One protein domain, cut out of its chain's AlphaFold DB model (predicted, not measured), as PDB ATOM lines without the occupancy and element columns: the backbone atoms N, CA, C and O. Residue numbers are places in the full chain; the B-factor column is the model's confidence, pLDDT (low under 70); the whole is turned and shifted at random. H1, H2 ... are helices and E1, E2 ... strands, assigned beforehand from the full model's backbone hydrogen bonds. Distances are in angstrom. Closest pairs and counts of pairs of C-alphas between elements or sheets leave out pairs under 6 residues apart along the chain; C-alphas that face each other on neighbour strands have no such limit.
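Overview. This is residues 16 to 84 of the 204 residues of the protein "Hypothetical protein" of Spirometra erinaceieuropaei (UniProt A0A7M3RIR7). An open arch: parallel strands E1 and E2 with H1 beside them make one leg, H2 reaches away at one end, and residues 67 to 84, including H3, make the other leg across a gap. The 69 printed residues run E1, H1, E2, H2, H3, mixed helices and strands, under half in named elements. The whole is only just loose, close to compact, radius of gyration of the C-alphas 13.6 A, spanning 32 by 28 by 17 A.

Arrangement. E1, residues 22 to 24, H1, residues 36 to 46, and E2, residues 54 to 56, form a strand-helix-strand unit, parallel neighbour strands with a helix between, its crossover right-handed. N 23 and O 54 are within hydrogen-bond range, 3.4 A. The closest C-alphas of E1 and H1, Val 23 and Ile 37, are 7.3 A apart. H3, residues 79 to 83, is apart from H2, residues 60 to 66. In H1, H2 and H3 every O i to N i+4 pair is within hydrogen-bond range.

Along the chain. E1, 6.4 A long, begins at C-alpha 22 (14.173, -18.656, -108.464); H1 is 15.2 A, E2 6.2 A, H2 9.9 A; H3, 6.2 A, ends at C-alpha 83 (16.820, -29.232, -123.916).

Size, cuts and confidence. The farthest C-alphas, Leu 32 and Ser 84, are 36.6 A apart. The printed part has no cut; links E1 to H1 and H2 to H3 are long. pLDDT is under 70 at residues 16 to 20, 29 to 34 and 49 to 58.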
ATOM      1  N   GLU A  16       5.964 -29.899-108.079       69.94
ATOM      2  CA  GLU A  16       6.078 -30.762-106.912       69.94
ATOM      3  C   GLU A  16       7.460 -31.428-106.782       69.94
ATOM      4  O   GLU A  16       7.886 -31.792-105.687       69.94
ATOM      5  N   TRP A  17       8.191 -31.575-107.890       65.75
ATOM      6  CA  TRP A  17       9.510 -32.211-107.926       65.75
ATOM      7  C   TRP A  17      10.654 -31.205-108.085       65.75
ATOM      8  O   TRP A  17      11.813 -31.596-108.240       65.75
ATOM      9  N   LYS A  18      10.364 -29.898-108.065       67.88
ATOM     10  CA  LYS A  18      11.381 -28.846-108.164       67.88
ATOM     11  C   LYS A  18      11.826 -28.414-106.770       67.88
ATOM     12  O   LYS A  18      11.054 -27.876-105.985       67.88
ATOM     13  N   TRP A  19      13.107 -28.627-106.479       62.31
ATOM     14  CA  TRP A  19      13.699 -28.283-105.181       62.31
ATOM     15  C   TRP A  19      13.923 -26.789-104.975       62.31
ATOM     16  O   TRP A  19      13.942 -26.342-103.835       62.31
ATOM     17  N   ASN A  20      14.116 -26.019-106.049       66.25
ATOM     18  CA  ASN A  20      14.341 -24.581-105.968       66.25
ATOM     19  C   ASN A  20      13.681 -23.885-107.157       66.25
ATOM     20  O   ASN A  20      13.936 -24.251-108.306       66.25
ATOM     21  N   ILE A  21      12.878 -22.861-106.874       70.56
ATOM     22  CA  ILE A  21      12.331 -21.946-107.875       70.56
ATOM     23  C   ILE A  21      12.884 -20.558-107.575       70.56
ATOM     24  O   ILE A  21      12.729 -20.038-106.468       70.56
ATOM     25  N   ILE A  22      13.559 -19.979-108.563       73.44
ATOM     26  CA  ILE A  22      14.173 -18.656-108.464       73.44
ATOM     27  C   ILE A  22      13.399 -17.731-109.391       73.44
ATOM     28  O   ILE A  22      13.333 -17.975-110.595       73.44
ATOM     29  N   VAL A  23      12.816 -16.678-108.822       74.38
ATOM     30  CA  VAL A  23      12.137 -15.630-109.586       74.38
ATOM     31  C   VAL A  23      13.059 -14.419-109.632       74.38
ATOM     32  O   VAL A  23      13.583 -13.984-108.603       74.38
ATOM     33  N   TYR A  24      13.279 -13.901-110.838       72.00
ATOM     34  CA  TYR A  24      14.169 -12.777-111.089       72.00
ATOM     35  C   TYR A  24      13.455 -11.715-111.913       72.00
ATOM     36  O   TYR A  24      12.866 -12.029-112.946       72.00
ATOM     37  N   ASP A  25      13.531 -10.461-111.483       75.44
ATOM     38  CA  ASP A  25      13.114  -9.319-112.287       75.44
ATOM     39  C   ASP A  25      14.172  -8.211-112.281       75.44
ATOM     40  O   ASP A  25      15.360  -8.429-112.031       75.44
ATOM     41  N   GLN A  26      13.750  -7.012-112.668       75.56
ATOM     42  CA  GLN A  26      14.616  -5.858-112.735       75.56
ATOM     43  C   GLN A  26      14.636  -5.051-111.436       75.56
ATOM     44  O   GLN A  26      15.717  -4.653-111.001       75.56
ATOM     45  N   ASP A  27      13.464  -4.797-110.853       71.88
ATOM     46  CA  ASP A  27      13.273  -3.724-109.876       71.88
ATOM     47  C   ASP A  27      12.734  -4.228-108.528       71.88
ATOM     48  O   ASP A  27      12.614  -3.435-107.599       71.88
ATOM     49  N   THR A  28      12.441  -5.524-108.361       71.62
ATOM     50  CA  THR A  28      11.932  -6.038-107.086       71.62
ATOM     51  C   THR A  28      13.077  -6.449-106.163       71.62
ATOM     52  O   THR A  28      13.949  -7.257-106.476       71.62
ATOM     53  N   PHE A  29      13.059  -5.878-104.962       65.31
ATOM     54  CA  PHE A  29      14.000  -6.177-103.876       65.31
ATOM     55  C   PHE A  29      13.304  -6.778-102.650       65.31
ATOM     56  O   PHE A  29      13.978  -7.213-101.719       65.31
ATOM     57  N   ASN A  30      11.968  -6.792-102.633       66.56
ATOM     58  CA  ASN A  30      11.174  -7.328-101.537       66.56
ATOM     59  C   ASN A  30       9.794  -7.790-102.035       66.56
ATOM     60  O   ASN A  30       9.148  -7.084-102.803       66.56
ATOM     61  N   LEU A  31       9.336  -8.942-101.543       66.38
ATOM     62  CA  LEU A  31       8.004  -9.510-101.778       66.38
ATOM     63  C   LEU A  31       6.870  -8.796-101.026       66.38
ATOM     64  O   LEU A  31       5.707  -9.051-101.313       66.38
ATOM     65  N   LEU A  32       7.188  -7.928-100.059       64.06
ATOM     66  CA  LEU A  32       6.191  -7.179 -99.282       64.06
ATOM     67  C   LEU A  32       5.497  -6.068-100.085       64.06
ATOM     68  O   LEU A  32       4.476  -5.550 -99.641       64.06
ATOM     69  N   VAL A  33       6.056  -5.676-101.232       65.50
ATOM     70  CA  VAL A  33       5.439  -4.690-102.124       65.50
ATOM     71  C   VAL A  33       4.594  -5.438-103.148       65.50
ATOM     72  O   VAL A  33       5.109  -6.314-103.849       65.50
ATOM     73  N   ASP A  34       3.311  -5.077-103.227       61.31
ATOM     74  CA  ASP A  34       2.370  -5.644-104.190       61.31
ATOM     75  C   ASP A  34       2.881  -5.370-105.613       61.31
ATOM     76  O   ASP A  34       2.929  -4.234-106.090       61.31
ATOM     77  N   SER A  35       3.414  -6.418-106.234       71.19
ATOM     78  CA  SER A  35       4.173  -6.375-107.480       71.19
ATOM     79  C   SER A  35       3.858  -7.618-108.303       71.19
ATOM     80  O   SER A  35       3.471  -8.659-107.765       71.19
ATOM     81  N   HIS A  36       4.073  -7.553-109.619       75.69
ATOM     82  CA  HIS A  36       3.898  -8.718-110.493       75.69
ATOM     83  C   HIS A  36       4.756  -9.918-110.057       75.69
ATOM     84  O   HIS A  36       4.333 -11.060-110.233       75.69
ATOM     85  N   ILE A  37       5.918  -9.678-109.433       77.00
ATOM     86  CA  ILE A  37       6.724 -10.734-108.810       77.00
ATOM     87  C   ILE A  37       6.012 -11.350-107.608       77.00
ATOM     88  O   ILE A  37       5.994 -12.574-107.501       77.00
ATOM     89  N   ALA A  38       5.437 -10.546-106.711       76.44
ATOM     90  CA  ALA A  38       4.724 -11.070-105.549       76.44
ATOM     91  C   ALA A  38       3.528 -11.933-105.986       76.44
ATOM     92  O   ALA A  38       3.349 -13.039-105.475       76.44
ATOM     93  N   ALA A  39       2.788 -11.491-107.007       80.31
ATOM     94  CA  ALA A  39       1.710 -12.265-107.617       80.31
ATOM     95  C   ALA A  39       2.210 -13.581-108.248       80.31
ATOM     96  O   ALA A  39       1.631 -14.636-107.993       80.31
ATOM     97  N   ALA A  40       3.321 -13.551-108.994       80.50
ATOM     98  CA  ALA A  40       3.934 -14.752-109.566       80.50
ATOM     99  C   ALA A  40       4.420 -15.732-108.484       80.50
ATOM    100  O   ALA A  40       4.218 -16.939-108.594       80.50
ATOM    101  N   CYS A  41       5.033 -15.225-107.411       78.75
ATOM    102  CA  CYS A  41       5.510 -16.043-106.296       78.75
ATOM    103  C   CYS A  41       4.345 -16.699-105.552       78.75
ATOM    104  O   CYS A  41       4.395 -17.897-105.278       78.75
ATOM    105  N   ASN A  42       3.278 -15.944-105.278       79.25
ATOM    106  CA  ASN A  42       2.057 -16.476-104.673       79.25
ATOM    107  C   ASN A  42       1.410 -17.541-105.564       79.25
ATOM    108  O   ASN A  42       1.037 -18.603-105.071       79.25
ATOM    109  N   PHE A  43       1.339 -17.304-106.875       84.19
ATOM    110  CA  PHE A  43       0.852 -18.288-107.839       84.19
ATOM    111  C   PHE A  43       1.675 -19.586-107.809       84.19
ATOM    112  O   PHE A  43       1.104 -20.674-107.751       84.19
ATOM    113  N   LEU A  44       3.009 -19.486-107.791       80.69
ATOM    114  CA  LEU A  44       3.907 -20.646-107.749       80.69
ATOM    115  C   LEU A  44       3.766 -21.442-106.443       80.69
ATOM    116  O   LEU A  44       3.716 -22.671-106.486       80.69
ATOM    117  N   MET A  45       3.651 -20.756-105.300       78.00
ATOM    118  CA  MET A  45       3.397 -21.397-104.003       78.00
ATOM    119  C   MET A  45       2.038 -22.109-103.982       78.00
ATOM    120  O   MET A  45       1.951 -23.261-103.561       78.00
ATOM    121  N   ASN A  46       0.990 -21.465-104.505       79.69
ATOM    122  CA  ASN A  46      -0.357 -22.041-104.579       79.69
ATOM    123  C   ASN A  46      -0.463 -23.203-105.579       79.69
ATOM    124  O   ASN A  46      -1.344 -24.046-105.448       79.69
ATOM    125  N   SER A  47       0.444 -23.271-106.556       77.06
ATOM    126  CA  SER A  47       0.477 -24.325-107.576       77.06
ATOM    127  C   SER A  47       1.243 -25.586-107.142       77.06
ATOM    128  O   SER A  47       1.518 -26.447-107.973       77.06
ATOM    129  N   GLY A  48       1.601 -25.716-105.858       71.62
ATOM    130  CA  GLY A  48       2.195 -26.941-105.308       71.62
ATOM    131  C   GLY A  48       3.725 -26.973-105.267       71.62
ATOM    132  O   GLY A  48       4.311 -28.045-105.117       71.62
ATOM    133  N   ALA A  49       4.398 -25.823-105.378       68.62
ATOM    134  CA  ALA A  49       5.836 -25.752-105.140       68.62
ATOM    135  C   ALA A  49       6.164 -26.061-103.662       68.62
ATOM    136  O   ALA A  49       5.774 -25.320-102.765       68.62
ATOM    137  N   PHE A  50       6.923 -27.129-103.399       59.75
ATOM    138  CA  PHE A  50       7.319 -27.534-102.036       59.75
ATOM    139  C   PHE A  50       8.400 -26.647-101.396       59.75
ATOM    140  O   PHE A  50       8.741 -26.831-100.228       59.75
ATOM    141  N   CYS A  51       8.994 -25.725-102.154       63.19
ATOM    142  CA  CYS A  51      10.220 -25.032-101.776       63.19
ATOM    143  C   CYS A  51      10.038 -23.530-101.525       63.19
ATOM    144  O   CYS A  51       9.091 -22.889-101.975       63.19
ATOM    145  N   GLN A  52      11.004 -22.960-100.801       64.94
ATOM    146  CA  GLN A  52      11.085 -21.534-100.504       64.94
ATOM    147  C   GLN A  52      11.312 -20.743-101.802       64.94
ATOM    148  O   GLN A  52      12.406 -20.783-102.366       64.94
ATOM    149  N   VAL A  53      10.304 -19.996-102.255       66.38
ATOM    150  CA  VAL A  53      10.467 -19.052-103.365       66.38
ATOM    151  C   VAL A  53      11.405 -17.934-102.913       66.38
ATOM    152  O   VAL A  53      11.136 -17.237-101.933       66.38
ATOM    153  N   ARG A  54      12.539 -17.781-103.603       67.56
ATOM    154  CA  ARG A  54      13.523 -16.730-103.316       67.56
ATOM    155  C   ARG A  54      13.487 -15.681-104.415       67.56
ATOM    156  O   ARG A  54      13.627 -16.012-105.591       67.56
ATOM    157  N   VAL A  55      13.353 -14.421-104.007       65.88
ATOM    158  CA  VAL A  55      13.536 -13.270-104.894       65.88
ATOM    159  C   VAL A  55      14.975 -12.818-104.778       65.88
ATOM    160  O   VAL A  55      15.434 -12.433-103.701       65.88
ATOM    161  N   LEU A  56      15.698 -12.890-105.888       66.75
ATOM    162  CA  LEU A  56      17.014 -12.281-105.972       66.75
ATOM    163  C   LEU A  56      16.842 -10.835-106.431       66.75
ATOM    164  O   LEU A  56      16.070 -10.557-107.345       66.75
ATOM    165  N   LYS A  57      17.573  -9.922-105.785       67.38
ATOM    166  CA  LYS A  57      17.615  -8.510-106.172       67.38
ATOM    167  C   LYS A  57      18.029  -8.412-107.639       67.38
ATOM    168  O   LYS A  57      19.006  -9.055-108.027       67.38
ATOM    169  N   GLY A  58      17.267  -7.623-108.397       68.25
ATOM    170  CA  GLY A  58      17.287  -7.595-109.853       68.25
ATOM    171  C   GLY A  58      18.624  -7.301-110.532       68.25
ATOM    172  O   GLY A  58      19.690  -7.234-109.925       68.25
ATOM    173  N   GLY A  59      18.564  -7.159-111.851       76.81
ATOM    174  CA  GLY A  59      19.750  -7.162-112.713       76.81
ATOM    175  C   GLY A  59      19.509  -7.829-114.059       76.81
ATOM    176  O   GLY A  59      20.435  -7.930-114.859       76.81
ATOM    177  N   PHE A  60      18.269  -8.232-114.353       81.75
ATOM    178  CA  PHE A  60      17.914  -8.873-115.614       81.75
ATOM    179  C   PHE A  60      18.270  -8.016-116.834       81.75
ATOM    180  O   PHE A  60      18.808  -8.541-117.802       81.75
ATOM    181  N   ARG A  61      18.050  -6.692-116.797       83.00
ATOM    182  CA  ARG A  61      18.458  -5.774-117.880       83.00
ATOM    183  C   ARG A  61      19.971  -5.680-118.010       83.00
ATOM    184  O   ARG A  61      20.471  -5.619-119.127       83.00
ATOM    185  N   TYR A  62      20.690  -5.652-116.890       83.44
ATOM    186  CA  TYR A  62      22.152  -5.618-116.904       83.44
ATOM    187  C   TYR A  62      22.713  -6.915-117.494       83.44
ATOM    188  O   TYR A  62      23.491  -6.867-118.440       83.44
ATOM    189  N   PHE A  63      22.217  -8.063-117.027       84.75
ATOM    190  CA  PHE A  63      22.527  -9.376-117.581       84.75
ATOM    191  C   PHE A  63      22.175  -9.460-119.069       84.75
ATOM    192  O   PHE A  63      23.022  -9.812-119.871       84.75
ATOM    193  N   THR A  64      20.972  -9.045-119.463       85.94
ATOM    194  CA  THR A  64      20.516  -9.034-120.865       85.94
ATOM    195  C   THR A  64      21.385  -8.139-121.747       85.94
ATOM    196  O   THR A  64      21.559  -8.420-122.930       85.94
ATOM    197  N   LYS A  65      21.935  -7.054-121.193       86.94
ATOM    198  CA  LYS A  65      22.858  -6.171-121.906       86.94
ATOM    199  C   LYS A  65      24.227  -6.825-122.112       86.94
ATOM    200  O   LYS A  65      24.814  -6.628-123.170       86.94
ATOM    201  N   LEU A  66      24.729  -7.559-121.119       86.81
ATOM    202  CA  LEU A  66      26.033  -8.229-121.184       86.81
ATOM    203  C   LEU A  66      25.989  -9.554-121.963       86.81
ATOM    204  O   LEU A  66      26.883  -9.831-122.757       86.81
ATOM    205  N   TYR A  67      24.925 -10.333-121.778       89.12
ATOM    206  CA  TYR A  67      24.721 -11.669-122.343       89.12
ATOM    207  C   TYR A  67      23.395 -11.731-123.123       89.12
ATOM    208  O   TYR A  67      22.492 -12.497-122.775       89.12
ATOM    209  N   PRO A  68      23.232 -10.933-124.198       89.62
ATOM    210  CA  PRO A  68      21.987 -10.885-124.971       89.62
ATOM    211  C   PRO A  68      21.637 -12.209-125.665       89.62
ATOM    212  O   PRO A  68      20.500 -12.367-126.101       89.62
ATOM    213  N   PHE A  69      22.598 -13.125-125.773       88.75
ATOM    214  CA  PHE A  69      22.467 -14.466-126.342       88.75
ATOM    215  C   PHE A  69      21.983 -15.517-125.326       88.75
ATOM    216  O   PHE A  69      21.417 -16.523-125.722       88.75
ATOM    217  N   MET A  70      22.102 -15.265-124.016       86.12
ATOM    218  CA  MET A  70      21.615 -16.173-122.960       86.12
ATOM    219  C   MET A  70      20.137 -15.952-122.598       86.12
ATOM    220  O   MET A  70      19.644 -16.498-121.610       86.12
ATOM    221  N   ARG A  71      19.421 -15.112-123.352       84.62
ATOM    222  CA  ARG A  71      17.994 -14.856-123.138       84.62
ATOM    223  C   ARG A  71      17.171 -15.610-124.171       84.62
ATOM    224  O   ARG A  71      17.478 -15.588-125.363       84.62
ATOM    225  N   THR A  72      16.055 -16.171-123.736       80.81
ATOM    226  CA  THR A  72      15.083 -16.740-124.662       80.81
ATOM    227  C   THR A  72      14.422 -15.621-125.478       80.81
ATOM    228  O   THR A  72      14.096 -14.547-124.965       80.81
ATOM    229  N   GLN A  73      14.249 -15.843-126.785       76.69
ATOM    230  CA  GLN A  73      13.515 -14.917-127.670       76.69
ATOM    231  C   GLN A  73      12.014 -15.219-127.712       76.69
ATOM    232  O   GLN A  73      11.223 -14.400-128.173       76.69
ATOM    233  N   LYS A  74      11.630 -16.412-127.256       81.44
ATOM    234  CA  LYS A  74      10.259 -16.912-127.226       81.44
ATOM    235  C   LYS A  74       9.972 -17.565-125.881       81.44
ATOM    236  O   LYS A  74      10.884 -18.012-125.187       81.44
ATOM    237  N   VAL A  75       8.694 -17.644-125.540       78.50
ATOM    238  CA  VAL A  75       8.242 -18.465-124.415       78.50
ATOM    239  C   VAL A  75       8.453 -19.935-124.786       78.50
ATOM    240  O   VAL A  75       8.059 -20.354-125.875       78.50
ATOM    241  N   LEU A  76       9.110 -20.689-123.905       77.25
ATOM    242  CA  LEU A  76       9.359 -22.121-124.072       77.25
ATOM    243  C   LEU A  76       8.244 -22.898-123.368       77.25
ATOM    244  O   LEU A  76       7.979 -22.651-122.190       77.25
ATOM    245  N   TYR A  77       7.603 -23.829-124.072       71.38
ATOM    246  CA  TYR A  77       6.474 -24.598-123.536       71.38
ATOM    247  C   TYR A  77       6.771 -26.092-123.437       71.38
ATOM    248  O   TYR A  77       6.209 -26.767-122.577       71.38
ATOM    249  N   LEU A  78       7.638 -26.620-124.303       78.25
ATOM    250  CA  LEU A  78       7.948 -28.044-124.363       78.25
ATOM    251  C   LEU A  78       9.331 -28.337-123.758       78.25
ATOM    252  O   LEU A  78      10.286 -27.618-124.058       78.25
ATOM    253  N   PRO A  79       9.502 -29.446-123.011       74.06
ATOM    254  CA  PRO A  79      10.809 -29.855-122.486       74.06
ATOM    255  C   PRO A  79      11.907 -29.929-123.554       74.06
ATOM    256  O   PRO A  79      13.025 -29.490-123.317       74.06
ATOM    257  N   ARG A  80      11.567 -30.386-124.768       77.94
ATOM    258  CA  ARG A  80      12.508 -30.464-125.898       77.94
ATOM    259  C   ARG A  80      13.040 -29.104-126.341       77.94
ATOM    260  O   ARG A  80      14.160 -29.036-126.824       77.94
ATOM    261  N   GLU A  81      12.244 -28.043-126.203       81.88
ATOM    262  CA  GLU A  81      12.706 -26.688-126.517       81.88
ATOM    263  C   GLU A  81      13.769 -26.255-125.506       81.88
ATOM    264  O   GLU A  81      14.816 -25.764-125.906       81.88
ATOM    265  N   ILE A  82      13.551 -26.537-124.217       77.19
ATOM    266  CA  ILE A  82      14.511 -26.252-123.138       77.19
ATOM    267  C   ILE A  82      15.798 -27.064-123.325       77.19
ATOM    268  O   ILE A  82      16.893 -26.538-123.174       77.19
ATOM    269  N   GLU A  83      15.676 -28.345-123.671       77.62
ATOM    270  CA  GLU A  83      16.820 -29.232-123.916       77.62
ATOM    271  C   GLU A  83      17.621 -28.853-125.170       77.62
ATOM    272  O   GLU A  83      18.792 -29.215-125.273       77.62
ATOM    273  N   SER A  84      17.002 -28.141-126.117       81.44
ATOM    274  CA  SER A  84      17.663 -27.659-127.333       81.44
ATOM    275  C   SER A  84      18.414 -26.341-127.153       81.44
ATOM    276  O   SER A  84      19.166 -25.957-128.047       81.44
TER     277      SER A  84